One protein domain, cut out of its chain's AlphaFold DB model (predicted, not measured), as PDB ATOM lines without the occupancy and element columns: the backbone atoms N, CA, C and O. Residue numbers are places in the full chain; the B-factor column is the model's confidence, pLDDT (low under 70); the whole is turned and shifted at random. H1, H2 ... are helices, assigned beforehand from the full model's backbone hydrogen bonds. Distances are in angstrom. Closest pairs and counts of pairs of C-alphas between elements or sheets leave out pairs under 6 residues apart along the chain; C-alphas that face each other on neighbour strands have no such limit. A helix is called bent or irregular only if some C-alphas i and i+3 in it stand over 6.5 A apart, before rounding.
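This is residues 2 to 94 of the 115 residues of an uncharacterized protein of Streptomyces chattanoogensis (UniProt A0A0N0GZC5). A compact cluster of five crossed helices is built round one long helix, H3, which runs through the middle. H2 folds back across the first part of H3, H4 and H5 pack on opposite sides of its last part, and the short H1 fits between H2 and H5. The printed part has 93 residues, with five named helices in the order H1, H2, H3, H4, H5 and no named strand; its class is all helix. It is compact, with a radius of gyration of the C-alphas of 12.2 A, and its rounded outline spans 33 by 29 by 25 A.

H3, residues 34 to 51, has its centre nearest to the mean of the C-alphas, 5.9 A from it. H2, residues 15 to 30, touches H3 at a steep tilt of 47 degrees, opposite ways; their closest C-alphas, of Arg 23 and Gly 37, are 5.0 A apart. H5, residues 76 to 93, touches residues 47 to 51 of H3 with its residues 82 to 90, about perpendicular at 77 degrees, and the closest C-alphas, of Ile 48 and Ala 86, are 5.3 A apart. H4, residues 62 to 72, touches H3 at residues 45 to 49 of H3 alone, at a steep tilt of 66 degrees, the same way; the closest C-alphas, of Val 49 and Gly 67, are 5.6 A apart. H1, residues 2 to 9, touches residues 80 to 87 of H5 at a shallow tilt of 15 degrees, opposite ways, with the C-alphas of Leu 2 and Ala 87 closest at 5.2 A. H1 also touches residues 15 to 22 of H2 at a steep tilt of 53 degrees, with the C-alphas of Val 5 and Ala 18 closest at 5.4 A. H1 and H4 are apart. Every O i to N i+4 pair is within hydrogen-bond range in H1, H4 and H5, against 8 of 12 in H2 and 12 of 14 in H3.

H3 measures 26.4 A from first to last C-alpha, H5 25.9 A, H2 21.5 A, H4 15.6 A and H1 10.7 A. H1 begins at C-alpha 2, (21.817, 48.784, 93.117), H3 begins at C-alpha 34, (38.964, 47.769, 91.873), and H5 ends at C-alpha 93, (15.969, 43.614, 81.647). H2 has a kink of 39 degrees near residue 24 and is only just irregular: C-alphas 24 and 27 are 6.6 A apart.

The two C-alphas farthest apart, of Gly 31 and Pro 75, are 34.3 A apart. The printed part has no cut. The links H1 to H2, H2 to H3 and H4 to H5 are tight, and the link H3 to H4, 10 residues, is short; no link is long. The mean pLDDT of the printed part is 89.2, and residue 94 is under 70.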
ATOM      1  N   LEU A   2      23.064  48.082  92.763       89.19
ATOM      2  CA  LEU A   2      21.817  48.784  93.117       89.19
ATOM      3  C   LEU A   2      21.171  48.267  94.419       89.19
ATOM      4  O   LEU A   2      20.789  49.072  95.259       89.19
ATOM      5  N   ASP A   3      21.162  46.947  94.643       87.44
ATOM      6  CA  ASP A   3      20.659  46.361  95.899       87.44
ATOM      7  C   ASP A   3      21.505  46.736  97.134       87.44
ATOM      8  O   ASP A   3      20.980  46.871  98.235       87.44
ATOM      9  N   LEU A   4      22.823  46.917  96.965       87.00
ATOM     10  CA  LEU A   4      23.702  47.361  98.053       87.00
ATOM     11  C   LEU A   4      23.498  48.844  98.359       87.00
ATOM     12  O   LEU A   4      23.447  49.198  99.529       87.00
ATOM     13  N   VAL A   5      23.343  49.687  97.332       88.75
ATOM     14  CA  VAL A   5      23.038  51.120  97.499       88.75
ATOM     15  C   VAL A   5      21.732  51.292  98.261       88.75
ATOM     16  O   VAL A   5      21.690  52.050  99.223       88.75
ATOM     17  N   GLU A   6      20.693  50.537  97.886       87.19
ATOM     18  CA  GLU A   6      19.430  50.533  98.626       87.19
ATOM     19  C   GLU A   6      19.657  50.168 100.100       87.19
ATOM     20  O   GLU A   6      19.152  50.860 100.981       87.19
ATOM     21  N   SER A   7      20.447  49.122 100.372       85.25
ATOM     22  CA  SER A   7      20.731  48.668 101.736       85.25
ATOM     23  C   SER A   7      21.460  49.715 102.580       85.25
ATOM     24  O   SER A   7      21.087  49.901 103.730       85.25
ATOM     25  N   VAL A   8      22.479  50.393 102.050       85.31
ATOM     26  CA  VAL A   8      23.276  51.355 102.841       85.31
ATOM     27  C   VAL A   8      22.577  52.707 103.009       85.31
ATOM     28  O   VAL A   8      22.819  53.414 103.984       85.31
ATOM     29  N   MET A   9      21.649  53.064 102.116       86.38
ATOM     30  CA  MET A   9      20.791  54.240 102.309       86.38
ATOM     31  C   MET A   9      19.828  54.083 103.495       86.38
ATOM     32  O   MET A   9      19.342  55.084 104.021       86.38
ATOM     33  N   TYR A  10      19.551  52.854 103.948       80.19
ATOM     34  CA  TYR A  10      18.819  52.628 105.200       80.19
ATOM     35  C   TYR A  10      19.621  53.028 106.444       80.19
ATOM     36  O   TYR A  10      19.015  53.338 107.469       80.19
ATOM     37  N   ASP A  11      20.949  53.103 106.344       81.25
ATOM     38  CA  ASP A  11      21.840  53.513 107.434       81.25
ATOM     39  C   ASP A  11      22.010  55.044 107.524       81.25
ATOM     40  O   ASP A  11      22.849  55.545 108.272       81.25
ATOM     41  N   GLY A  12      21.201  55.809 106.777       78.81
ATOM     42  CA  GLY A  12      21.173  57.274 106.822       78.81
ATOM     43  C   GLY A  12      22.179  57.976 105.906       78.81
ATOM     44  O   GLY A  12      22.333  59.191 106.014       78.81
ATOM     45  N   MET A  13      22.844  57.244 105.007       85.31
ATOM     46  CA  MET A  13      23.723  57.827 103.986       85.31
ATOM     47  C   MET A  13      22.926  58.523 102.880       85.31
ATOM     48  O   MET A  13      21.857  58.056 102.473       85.31
ATOM     49  N   THR A  14      23.480  59.614 102.349       89.81
ATOM     50  CA  THR A  14      22.979  60.226 101.111       89.81
ATOM     51  C   THR A  14      23.188  59.290  99.917       89.81
ATOM     52  O   THR A  14      23.994  58.358  99.963       89.81
ATOM     53  N   LEU A  15      22.464  59.532  98.822       91.94
ATOM     54  CA  LEU A  15      22.570  58.715  97.615       91.94
ATOM     55  C   LEU A  15      24.005  58.669  97.065       91.94
ATOM     56  O   LEU A  15      24.490  57.600  96.698       91.94
ATOM     57  N   THR A  16      24.698  59.805  97.013       90.94
ATOM     58  CA  THR A  16      26.054  59.876  96.452       90.94
ATOM     59  C   THR A  16      27.083  59.246  97.392       90.94
ATOM     60  O   THR A  16      27.997  58.567  96.924       90.94
ATOM     61  N   GLU A  17      26.913  59.379  98.713       90.94
ATOM     62  CA  GLU A  17      27.728  58.651  99.699       90.94
ATOM     63  C   GLU A  17      27.532  57.136  99.578       90.94
ATOM     64  O   GLU A  17      28.510  56.389  99.549       90.94
ATOM     65  N   ALA A  18      26.284  56.685  99.432       92.00
ATOM     66  CA  ALA A  18      25.954  55.283  99.224       92.00
ATOM     67  C   ALA A  18      26.597  54.729  97.940       92.00
ATOM     68  O   ALA A  18      27.208  53.662  97.966       92.00
ATOM     69  N   LEU A  19      26.509  55.461  96.823       92.25
ATOM     70  CA  LEU A  19      27.152  55.090  95.558       92.25
ATOM     71  C   LEU A  19      28.677  54.984  95.708       92.25
ATOM     72  O   LEU A  19      29.259  53.973  95.310       92.25
ATOM     73  N   SER A  20      29.299  55.982  96.341       89.50
ATOM     74  CA  SER A  20      30.747  56.016  96.555       89.50
ATOM     75  C   SER A  20      31.224  54.901  97.488       89.50
ATOM     76  O   SER A  20      32.240  54.275  97.205       89.50
ATOM     77  N   GLY A  21      30.509  54.615  98.580       87.25
ATOM     78  CA  GLY A  21      30.874  53.534  99.500       87.25
ATOM     79  C   GLY A  21      30.740  52.159  98.846       87.25
ATOM     80  O   GLY A  21      31.641  51.325  98.907       87.25
ATOM     81  N   VAL A  22      29.643  51.938  98.116       88.69
ATOM     82  CA  VAL A  22      29.401  50.676  97.406       88.69
ATOM     83  C   VAL A  22      30.400  50.466  96.261       88.69
ATOM     84  O   VAL A  22      30.738  49.320  95.955       88.69
ATOM     85  N   ARG A  23      30.917  51.539  95.645       88.12
ATOM     86  CA  ARG A  23      31.980  51.468  94.627       88.12
ATOM     87  C   ARG A  23      33.225  50.739  95.123       88.12
ATOM     88  O   ARG A  23      33.857  50.039  94.336       88.12
ATOM     89  N   GLU A  24      33.593  50.932  96.384       85.12
ATOM     90  CA  GLU A  24      34.799  50.338  96.968       85.12
ATOM     91  C   GLU A  24      34.583  48.856  97.314       85.12
ATOM     92  O   GLU A  24      35.468  48.030  97.096       85.12
ATOM     93  N   GLU A  25      33.370  48.502  97.740       84.81
ATOM     94  CA  GLU A  25      33.024  47.150  98.197       84.81
ATOM     95  C   GLU A  25      32.636  46.186  97.063       84.81
ATOM     96  O   GLU A  25      32.980  45.001  97.076       84.81
ATOM     97  N   VAL A  26      31.924  46.664  96.038       85.81
ATOM     98  CA  VAL A  26      31.389  45.792  94.978       85.81
ATOM     99  C   VAL A  26      32.471  45.050  94.189       85.81
ATOM    100  O   VAL A  26      32.285  43.852  93.953       85.81
ATOM    101  N   PRO A  27      33.592  45.674  93.781       85.00
ATOM    102  CA  PRO A  27      34.657  44.959  93.091       85.00
ATOM    103  C   PRO A  27      35.209  43.791  93.910       85.00
ATOM    104  O   PRO A  27      35.361  42.688  93.381       85.00
ATOM    105  N   PHE A  28      35.404  44.005  95.215       85.00
ATOM    106  CA  PHE A  28      35.835  42.964  96.142       85.00
ATOM    107  C   PHE A  28      34.827  41.809  96.198       85.00
ATOM    108  O   PHE A  28      35.205  40.652  96.007       85.00
ATOM    109  N   MET A  29      33.534  42.107  96.358       85.62
ATOM    110  CA  MET A  29      32.476  41.087  96.393       85.62
ATOM    111  C   MET A  29      32.358  40.282  95.091       85.62
ATOM    112  O   MET A  29      32.014  39.101  95.118       85.62
ATOM    113  N   LEU A  30      32.609  40.920  93.947       82.31
ATOM    114  CA  LEU A  30      32.515  40.296  92.626       82.31
ATOM    115  C   LEU A  30      33.824  39.627  92.177       82.31
ATOM    116  O   LEU A  30      33.841  38.987  91.125       82.31
ATOM    117  N   GLY A  31      34.908  39.764  92.948       85.00
ATOM    118  CA  GLY A  31      36.233  39.271  92.573       85.00
ATOM    119  C   GLY A  31      36.791  39.944  91.317       85.00
ATOM    120  O   GLY A  31      37.544  39.316  90.571       85.00
ATOM    121  N   VAL A  32      36.399  41.194  91.052       84.88
ATOM    122  CA  VAL A  32      36.882  41.982  89.910       84.88
ATOM    123  C   VAL A  32      37.854  43.069  90.379       84.88
ATOM    124  O   VAL A  32      37.756  43.528  91.517       84.88
ATOM    125  N   PRO A  33      38.796  43.502  89.524       89.12
ATOM    126  CA  PRO A  33      39.718  44.579  89.873       89.12
ATOM    127  C   PRO A  33      39.010  45.885  90.271       89.12
ATOM    128  O   PRO A  33      37.970  46.243  89.709       89.12
ATOM    129  N   ALA A  34      39.576  46.594  91.250       85.56
ATOM    130  CA  ALA A  34      38.964  47.769  91.873       85.56
ATOM    131  C   ALA A  34      38.737  48.930  90.890       85.56
ATOM    132  O   ALA A  34      37.778  49.685  91.034       85.56
ATOM    133  N   GLU A  35      39.567  49.045  89.850       87.25
ATOM    134  CA  GLU A  35      39.434  50.049  88.792       87.25
ATOM    135  C   GLU A  35      38.104  49.953  88.029       87.25
ATOM    136  O   GLU A  35      37.616  50.957  87.507       87.25
ATOM    137  N   TYR A  36      37.466  48.777  88.016       87.44
ATOM    138  CA  TYR A  36      36.148  48.605  87.410       87.44
ATOM    139  C   TYR A  36      35.010  49.137  88.289       87.44
ATOM    140  O   TYR A  36      33.897  49.291  87.790       87.44
ATOM    141  N   GLY A  37      35.266  49.477  89.558       87.00
ATOM    142  CA  GLY A  37      34.267  50.048  90.462       87.00
ATOM    143  C   GLY A  37      33.613  51.307  89.893       87.00
ATOM    144  O   GLY A  37      32.392  51.427  89.932       87.00
ATOM    145  N   LEU A  38      34.399  52.187  89.260       88.94
ATOM    146  CA  LEU A  38      33.895  53.401  88.601       88.94
ATOM    147  C   LEU A  38      32.921  53.096  87.455       88.94
ATOM    148  O   LEU A  38      31.962  53.837  87.249       88.94
ATOM    149  N   LEU A  39      33.137  52.000  86.717       89.06
ATOM    150  CA  LEU A  39      32.206  51.571  85.669       89.06
ATOM    151  C   LEU A  39      30.876  51.116  86.253       89.06
ATOM    152  O   LEU A  39      29.817  51.480  85.746       89.06
ATOM    153  N   VAL A  40      30.935  50.337  87.331       87.88
ATOM    154  CA  VAL A  40      29.737  49.812  87.985       87.88
ATOM    155  C   VAL A  40      28.955  50.932  88.685       87.88
ATOM    156  O   VAL A  40      27.727  50.928  88.646       87.88
ATOM    157  N   GLU A  41      29.649  51.903  89.280       92.19
ATOM    158  CA  GLU A  41      29.051  53.109  89.861       92.19
ATOM    159  C   GLU A  41      28.361  53.965  88.796       92.19
ATOM    160  O   GLU A  41      27.185  54.289  88.954       92.19
ATOM    161  N   GLY A  42      29.055  54.290  87.699       91.88
ATOM    162  CA  GLY A  42      28.500  55.111  86.622       91.88
ATOM    163  C   GLY A  42      27.253  54.489  85.991       91.88
ATOM    164  O   GLY A  42      26.255  55.178  85.782       91.88
ATOM    165  N   GLU A  43      27.271  53.176  85.747       91.31
ATOM    166  CA  GLU A  43      26.098  52.448  85.248       91.31
ATOM    167  C   GLU A  43      24.936  52.499  86.249       91.31
ATOM    168  O   GLU A  43      23.808  52.820  85.881       91.31
ATOM    169  N   ALA A  44      25.195  52.235  87.532       93.25
ATOM    170  CA  ALA A  44      24.154  52.296  88.554       93.25
ATOM    171  C   ALA A  44      23.552  53.704  88.686       93.25
ATOM    172  O   ALA A  44      22.331  53.846  88.750       93.25
ATOM    173  N   ALA A  45      24.393  54.740  88.667       94.62
ATOM    174  CA  ALA A  45      23.959  56.129  88.682       94.62
ATOM    175  C   ALA A  45      23.068  56.455  87.472       94.62
ATOM    176  O   ALA A  45      22.013  57.068  87.640       94.62
ATOM    177  N   ALA A  46      23.430  55.987  86.274       94.19
ATOM    178  CA  ALA A  46      22.607  56.150  85.077       94.19
ATOM    179  C   ALA A  46      21.228  55.498  85.232       94.19
ATOM    180  O   ALA A  46      20.216  56.157  85.001       94.19
ATOM    181  N   GLN A  47      21.167  54.254  85.714       93.75
ATOM    182  CA  GLN A  47      19.897  53.553  85.938       93.75
ATOM    183  C   GLN A  47      18.987  54.290  86.933       93.75
ATOM    184  O   GLN A  47      17.772  54.369  86.730       93.75
ATOM    185  N   ILE A  48      19.557  54.853  88.001       95.44
ATOM    186  CA  ILE A  48      18.814  55.623  89.009       95.44
ATOM    187  C   ILE A  48      18.271  56.924  88.405       95.44
ATOM    188  O   ILE A  48      17.079  57.210  88.536       95.44
ATOM    189  N   VAL A  49      19.113  57.674  87.688       95.81
ATOM    190  CA  VAL A  49      18.736  58.934  87.026       95.81
ATOM    191  C   VAL A  49      17.643  58.707  85.976       95.81
ATOM    192  O   VAL A  49      16.639  59.421  85.976       95.81
ATOM    193  N   GLU A  50      17.762  57.671  85.140       93.88
ATOM    194  CA  GLU A  50      16.712  57.309  84.175       93.88
ATOM    195  C   GLU A  50      15.400  56.918  84.857       93.88
ATOM    196  O   GLU A  50      14.313  57.244  84.377       93.88
ATOM    197  N   THR A  51      15.484  56.213  85.985       94.38
ATOM    198  CA  THR A  51      14.304  55.784  86.743       94.38
ATOM    199  C   THR A  51      13.590  56.963  87.404       94.38
ATOM    200  O   THR A  51      12.364  56.948  87.508       94.38
ATOM    201  N   ALA A  52      14.322  58.017  87.762       93.69
ATOM    202  CA  ALA A  52      13.749  59.289  88.198       93.69
ATOM    203  C   ALA A  52      13.125  60.112  87.051       93.69
ATOM    204  O   ALA A  52      12.635  61.217  87.278       93.69
ATOM    205  N   GLY A  53      13.131  59.595  85.815       92.69
ATOM    206  CA  GLY A  53      12.611  60.288  84.636       92.69
ATOM    207  C   GLY A  53      13.530  61.403  84.131       92.69
ATOM    208  O   GLY A  53      13.093  62.256  83.359       92.69
ATOM    209  N   LEU A  54      14.792  61.416  84.566       92.56
ATOM    210  CA  LEU A  54      15.792  62.390  84.154       92.56
ATOM    211  C   LEU A  54      16.631  61.833  82.999       92.56
ATOM    212  O   LEU A  54      16.788  60.625  82.825       92.56
ATOM    213  N   THR A  55      17.190  62.727  82.185       89.62
ATOM    214  CA  THR A  55      18.068  62.321  81.081       89.62
ATOM    215  C   THR A  55      19.447  61.957  81.627       89.62
ATOM    216  O   THR A  55      20.198  62.840  82.031       89.62
ATOM    217  N   ALA A  56      19.790  60.668  81.613       82.44
ATOM    218  CA  ALA A  56      21.077  60.181  82.107       82.44
ATOM    219  C   ALA A  56      22.248  60.492  81.155       82.44
ATOM    220  O   ALA A  56      23.328  60.866  81.607       82.44
ATOM    221  N   GLY A  57      22.036  60.452  79.835       82.06
ATOM    222  CA  GLY A  57      23.103  60.712  78.864       82.06
ATOM    223  C   GLY A  57      24.241  59.687  78.980       82.06
ATOM    224  O   GLY A  57      23.991  58.496  79.128       82.06
ATOM    225  N   SER A  58      25.497  60.131  78.887       86.56
ATOM    226  CA  SER A  58      26.647  59.248  79.135       86.56
ATOM    227  C   SER A  58      26.793  58.965  80.640       86.56
ATOM    228  O   SER A  58      26.752  59.929  81.404       86.56
ATOM    229  N   PRO A  59      27.075  57.717  81.074       83.81
ATOM    230  CA  PRO A  59      27.322  57.364  82.483       83.81
ATOM    231  C   PRO A  59      28.448  58.155  83.176       83.81
ATOM    232  O   PRO A  59      28.484  58.240  84.397       83.81
ATOM    233  N   PHE A  60      29.351  58.764  82.399       84.50
ATOM    234  CA  PHE A  60      30.442  59.625  82.885       84.50
ATOM    235  C   PHE A  60      30.266  61.092  82.478       84.50
ATOM    236  O   PHE A  60      31.201  61.890  82.536       84.50
ATOM    237  N   GLY A  61      29.075  61.441  81.996       87.50
ATOM    238  CA  GLY A  61      28.725  62.786  81.579       87.50
ATOM    239  C   GLY A  61      28.258  63.657  82.748       87.50
ATOM    240  O   GLY A  61      27.810  63.152  83.779       87.50
ATOM    241  N   PRO A  62      28.276  64.989  82.575       91.19
ATOM    242  CA  PRO A  62      27.803  65.921  83.600       91.19
ATOM    243  C   PRO A  62      26.306  65.764  83.913       91.19
ATOM    244  O   PRO A  62      25.864  66.135  84.998       91.19
ATOM    245  N   THR A  63      25.528  65.199  82.985       93.75
ATOM    246  CA  THR A  63      24.091  64.932  83.141       93.75
ATOM    247  C   THR A  63      23.793  63.984  84.297       93.75
ATOM    248  O   THR A  63      22.817  64.194  85.012       93.75
ATOM    249  N   ILE A  64      24.659  62.997  84.538       94.12
ATOM    250  CA  ILE A  64      24.524  62.069  85.665       94.12
ATOM    251  C   ILE A  64      24.688  62.806  86.987       94.12
ATOM    252  O   ILE A  64      23.814  62.720  87.844       94.12
ATOM    253  N   GLY A  65      25.764  63.586  87.133       91.94
ATOM    254  CA  GLY A  65      26.013  64.353  88.355       91.94
ATOM    255  C   GLY A  65      24.893  65.353  88.655       91.94
ATOM    256  O   GLY A  65      24.443  65.457  89.793       91.94
ATOM    257  N   GLN A  66      24.381  66.040  87.629       93.81
ATOM    258  CA  GLN A  66      23.223  66.931  87.767       93.81
ATOM    259  C   GLN A  66      21.951  66.172  88.164       93.81
ATOM    260  O   GLN A  66      21.186  66.650  89.000       93.81
ATOM    261  N   GLY A  67      21.726  64.993  87.579       94.75
ATOM    262  CA  GLY A  67      20.590  64.139  87.901       94.75
ATOM    263  C   GLY A  67      20.621  63.647  89.345       94.75
ATOM    264  O   GLY A  67      19.627  63.786  90.053       94.75
ATOM    265  N   LEU A  68      21.771  63.152  89.808       94.94
ATOM    266  CA  LEU A  68      21.960  62.735  91.200       94.94
ATOM    267  C   LEU A  68      21.753  63.905  92.166       94.94
ATOM    268  O   LEU A  68      20.980  63.774  93.110       94.94
ATOM    269  N   ALA A  69      22.331  65.072  91.875       94.38
ATOM    270  CA  ALA A  69      22.131  66.270  92.688       94.38
ATOM    271  C   ALA A  69      20.659  66.720  92.741       94.38
ATOM    272  O   ALA A  69      20.220  67.280  93.744       94.38
ATOM    273  N   HIS A  70      19.876  66.484  91.681       94.81
ATOM    274  CA  HIS A  70      18.433  66.742  91.693       94.81
ATOM    275  C   HIS A  70      17.670  65.727  92.553       94.81
ATOM    276  O   HIS A  70      16.725  66.096  93.251       94.81
ATOM    277  N   ILE A  71      18.067  64.453  92.510       95.69
ATOM    278  CA  ILE A  71      17.460  63.388  93.315       95.69
ATOM    279  C   ILE A  71      17.761  63.603  94.802       95.69
ATOM    280  O   ILE A  71      16.853  63.488  95.618       95.69
ATOM    281  N   GLU A  72      18.981  63.998  95.165       94.50
ATOM    282  CA  GLU A  72      19.368  64.237  96.564       94.50
ATOM    283  C   GLU A  72      18.611  65.379  97.253       94.50
ATOM    284  O   GLU A  72      18.550  65.434  98.478       94.50
ATOM    285  N   GLN A  73      17.992  66.278  96.486       95.00
ATOM    286  CA  GLN A  73      17.125  67.329  97.029       95.00
ATOM    287  C   GLN A  73      15.743  66.808  97.452       95.00
ATOM    288  O   GLN A  73      14.948  67.558  98.020       95.00
ATOM    289  N   ARG A  74      15.421  65.548  97.144       94.06
ATOM    290  CA  ARG A  74      14.155  64.902  97.505       94.06
ATOM    291  C   ARG A  74      14.227  64.282  98.904       94.06
ATOM    292  O   ARG A  74      15.325  63.990  99.377       94.06
ATOM    293  N   PRO A  75      13.078  64.030  99.557       93.06
ATOM    294  CA  PRO A  75      13.026  63.211 100.767       93.06
ATOM    295  C   PRO A  75      13.735  61.867 100.573       93.06
ATOM    296  O   PRO A  75      13.693  61.296  99.480       93.06
ATOM    297  N   VAL A  76      14.371  61.346 101.625       90.31
ATOM    298  CA  VAL A  76      15.197  60.131 101.524       90.31
ATOM    299  C   VAL A  76      14.376  58.928 101.050       90.31
ATOM    300  O   VAL A  76      14.876  58.084 100.313       90.31
ATOM    301  N   GLU A  77      13.087  58.889 101.393       91.12
ATOM    302  CA  GLU A  77      12.149  57.849 100.979       91.12
ATOM    303  C   GLU A  77      11.931  57.854  99.459       91.12
ATOM    304  O   GLU A  77      11.864  56.791  98.840       91.12
ATOM    305  N   GLU A  78      11.862  59.039  98.842       93.44
ATOM    306  CA  GLU A  78      11.770  59.176  97.383       93.44
ATOM    307  C   GLU A  78      13.075  58.730  96.714       93.44
ATOM    308  O   GLU A  78      13.044  57.996  95.726       93.44
ATOM    309  N   GLN A  79      14.228  59.102  97.281       94.25
ATOM    310  CA  GLN A  79      15.534  58.664  96.776       94.25
ATOM    311  C   GLN A  79      15.651  57.131  96.800       94.25
ATOM    312  O   GLN A  79      15.964  56.511  95.782       94.25
ATOM    313  N   GLN A  80      15.315  56.508  97.934       93.38
ATOM    314  CA  GLN A  80      15.279  55.051  98.091       93.38
ATOM    315  C   GLN A  80      14.308  54.395  97.103       93.38
ATOM    316  O   GLN A  80      14.604  53.337  96.543       93.38
ATOM    317  N   GLN A  81      13.155  55.021  96.844       94.25
ATOM    318  CA  GLN A  81      12.193  54.519  95.870       94.25
ATOM    319  C   GLN A  81      12.775  54.490  94.450       94.25
ATOM    320  O   GLN A  81      12.557  53.502  93.742       94.25
ATOM    321  N   PHE A  82      13.541  55.508  94.042       95.31
ATOM    322  CA  PHE A  82      14.227  55.501  92.747       95.31
ATOM    323  C   PHE A  82      15.276  54.391  92.659       95.31
ATOM    324  O   PHE A  82      15.300  53.670  91.662       95.31
ATOM    325  N   VAL A  83      16.081  54.189  93.708       95.00
ATOM    326  CA  VAL A  83      17.084  53.108  93.743       95.00
ATOM    327  C   VAL A  83      16.422  51.733  93.655       95.00
ATOM    328  O   VAL A  83      16.801  50.918  92.812       95.00
ATOM    329  N   ARG A  84      15.368  51.492  94.442       94.06
ATOM    330  CA  ARG A  84      14.598  50.240  94.400       94.06
ATOM    331  C   ARG A  84      13.979  49.997  93.028       94.06
ATOM    332  O   ARG A  84      13.975  48.872  92.523       94.06
ATOM    333  N   ALA A  85      13.399  51.032  92.429       94.12
ATOM    334  CA  ALA A  85      12.794  50.928  91.110       94.12
ATOM    335  C   ALA A  85      13.856  50.637  90.033       94.12
ATOM    336  O   ALA A  85      13.622  49.776  89.180       94.12
ATOM    337  N   ALA A  86      15.036  51.257  90.127       93.88
ATOM    338  CA  ALA A  86      16.166  50.989  89.244       93.88
ATOM    339  C   ALA A  86      16.653  49.539  89.386       93.88
ATOM    340  O   ALA A  86      16.786  48.839  88.383       93.88
ATOM    341  N   ALA A  87      16.823  49.046  90.620       92.44
ATOM    342  CA  ALA A  87      17.217  47.663  90.899       92.44
ATOM    343  C   ALA A  87      16.244  46.655  90.261       92.44
ATOM    344  O   ALA A  87      16.649  45.748  89.530       92.44
ATOM    345  N   ARG A  88      14.934  46.863  90.460       91.12
ATOM    346  CA  ARG A  88      13.878  46.014  89.881       91.12
ATOM    347  C   ARG A  88      13.878  46.030  88.358       91.12
ATOM    348  O   ARG A  88      13.734  44.977  87.730       91.12
ATOM    349  N   ARG A  89      14.020  47.213  87.758       89.25
ATOM    350  CA  ARG A  89      14.057  47.370  86.302       89.25
ATOM    351  C   ARG A  89      15.266  46.641  85.722       89.25
ATOM    352  O   ARG A  89      15.088  45.828  84.819       89.25
ATOM    353  N   TYR A  90      16.443  46.839  86.311       85.56
ATOM    354  CA  TYR A  90      17.685  46.203  85.878       85.56
ATOM    355  C   TYR A  90      17.632  44.670  85.988       85.56
ATOM    356  O   TYR A  90      18.029  43.958  85.062       85.56
ATOM    357  N   ALA A  91      17.065  44.137  87.075       85.12
ATOM    358  CA  ALA A  91      16.860  42.697  87.246       85.12
ATOM    359  C   ALA A  91      15.907  42.095  86.196       85.12
ATOM    360  O   ALA A  91      16.068  40.942  85.806       85.12
ATOM    361  N   THR A  92      14.930  42.876  85.723       80.12
ATOM    362  CA  THR A  92      13.950  42.436  84.717       80.12
ATOM    363  C   THR A  92      14.527  42.467  83.299       80.12
ATOM    364  O   THR A  92      14.203  41.608  82.483       80.12
ATOM    365  N   THR A  93      15.377  43.449  82.985       70.50
ATOM    366  CA  THR A  93      15.969  43.614  81.647       70.50
ATOM    367  C   THR A  93      17.210  42.762  81.421       70.50
ATOM    368  O   THR A  93      17.567  42.497  80.274       70.50
ATOM    369  N   THR A  94      17.872  42.313  82.487       61.31
ATOM    370  CA  THR A  94      19.007  41.398  82.367       61.31
ATOM    371  C   THR A  94      18.475  40.014  81.980       61.31
ATOM    372  O   THR A  94      17.671  39.455  82.732       61.31
TER     373      THR A  94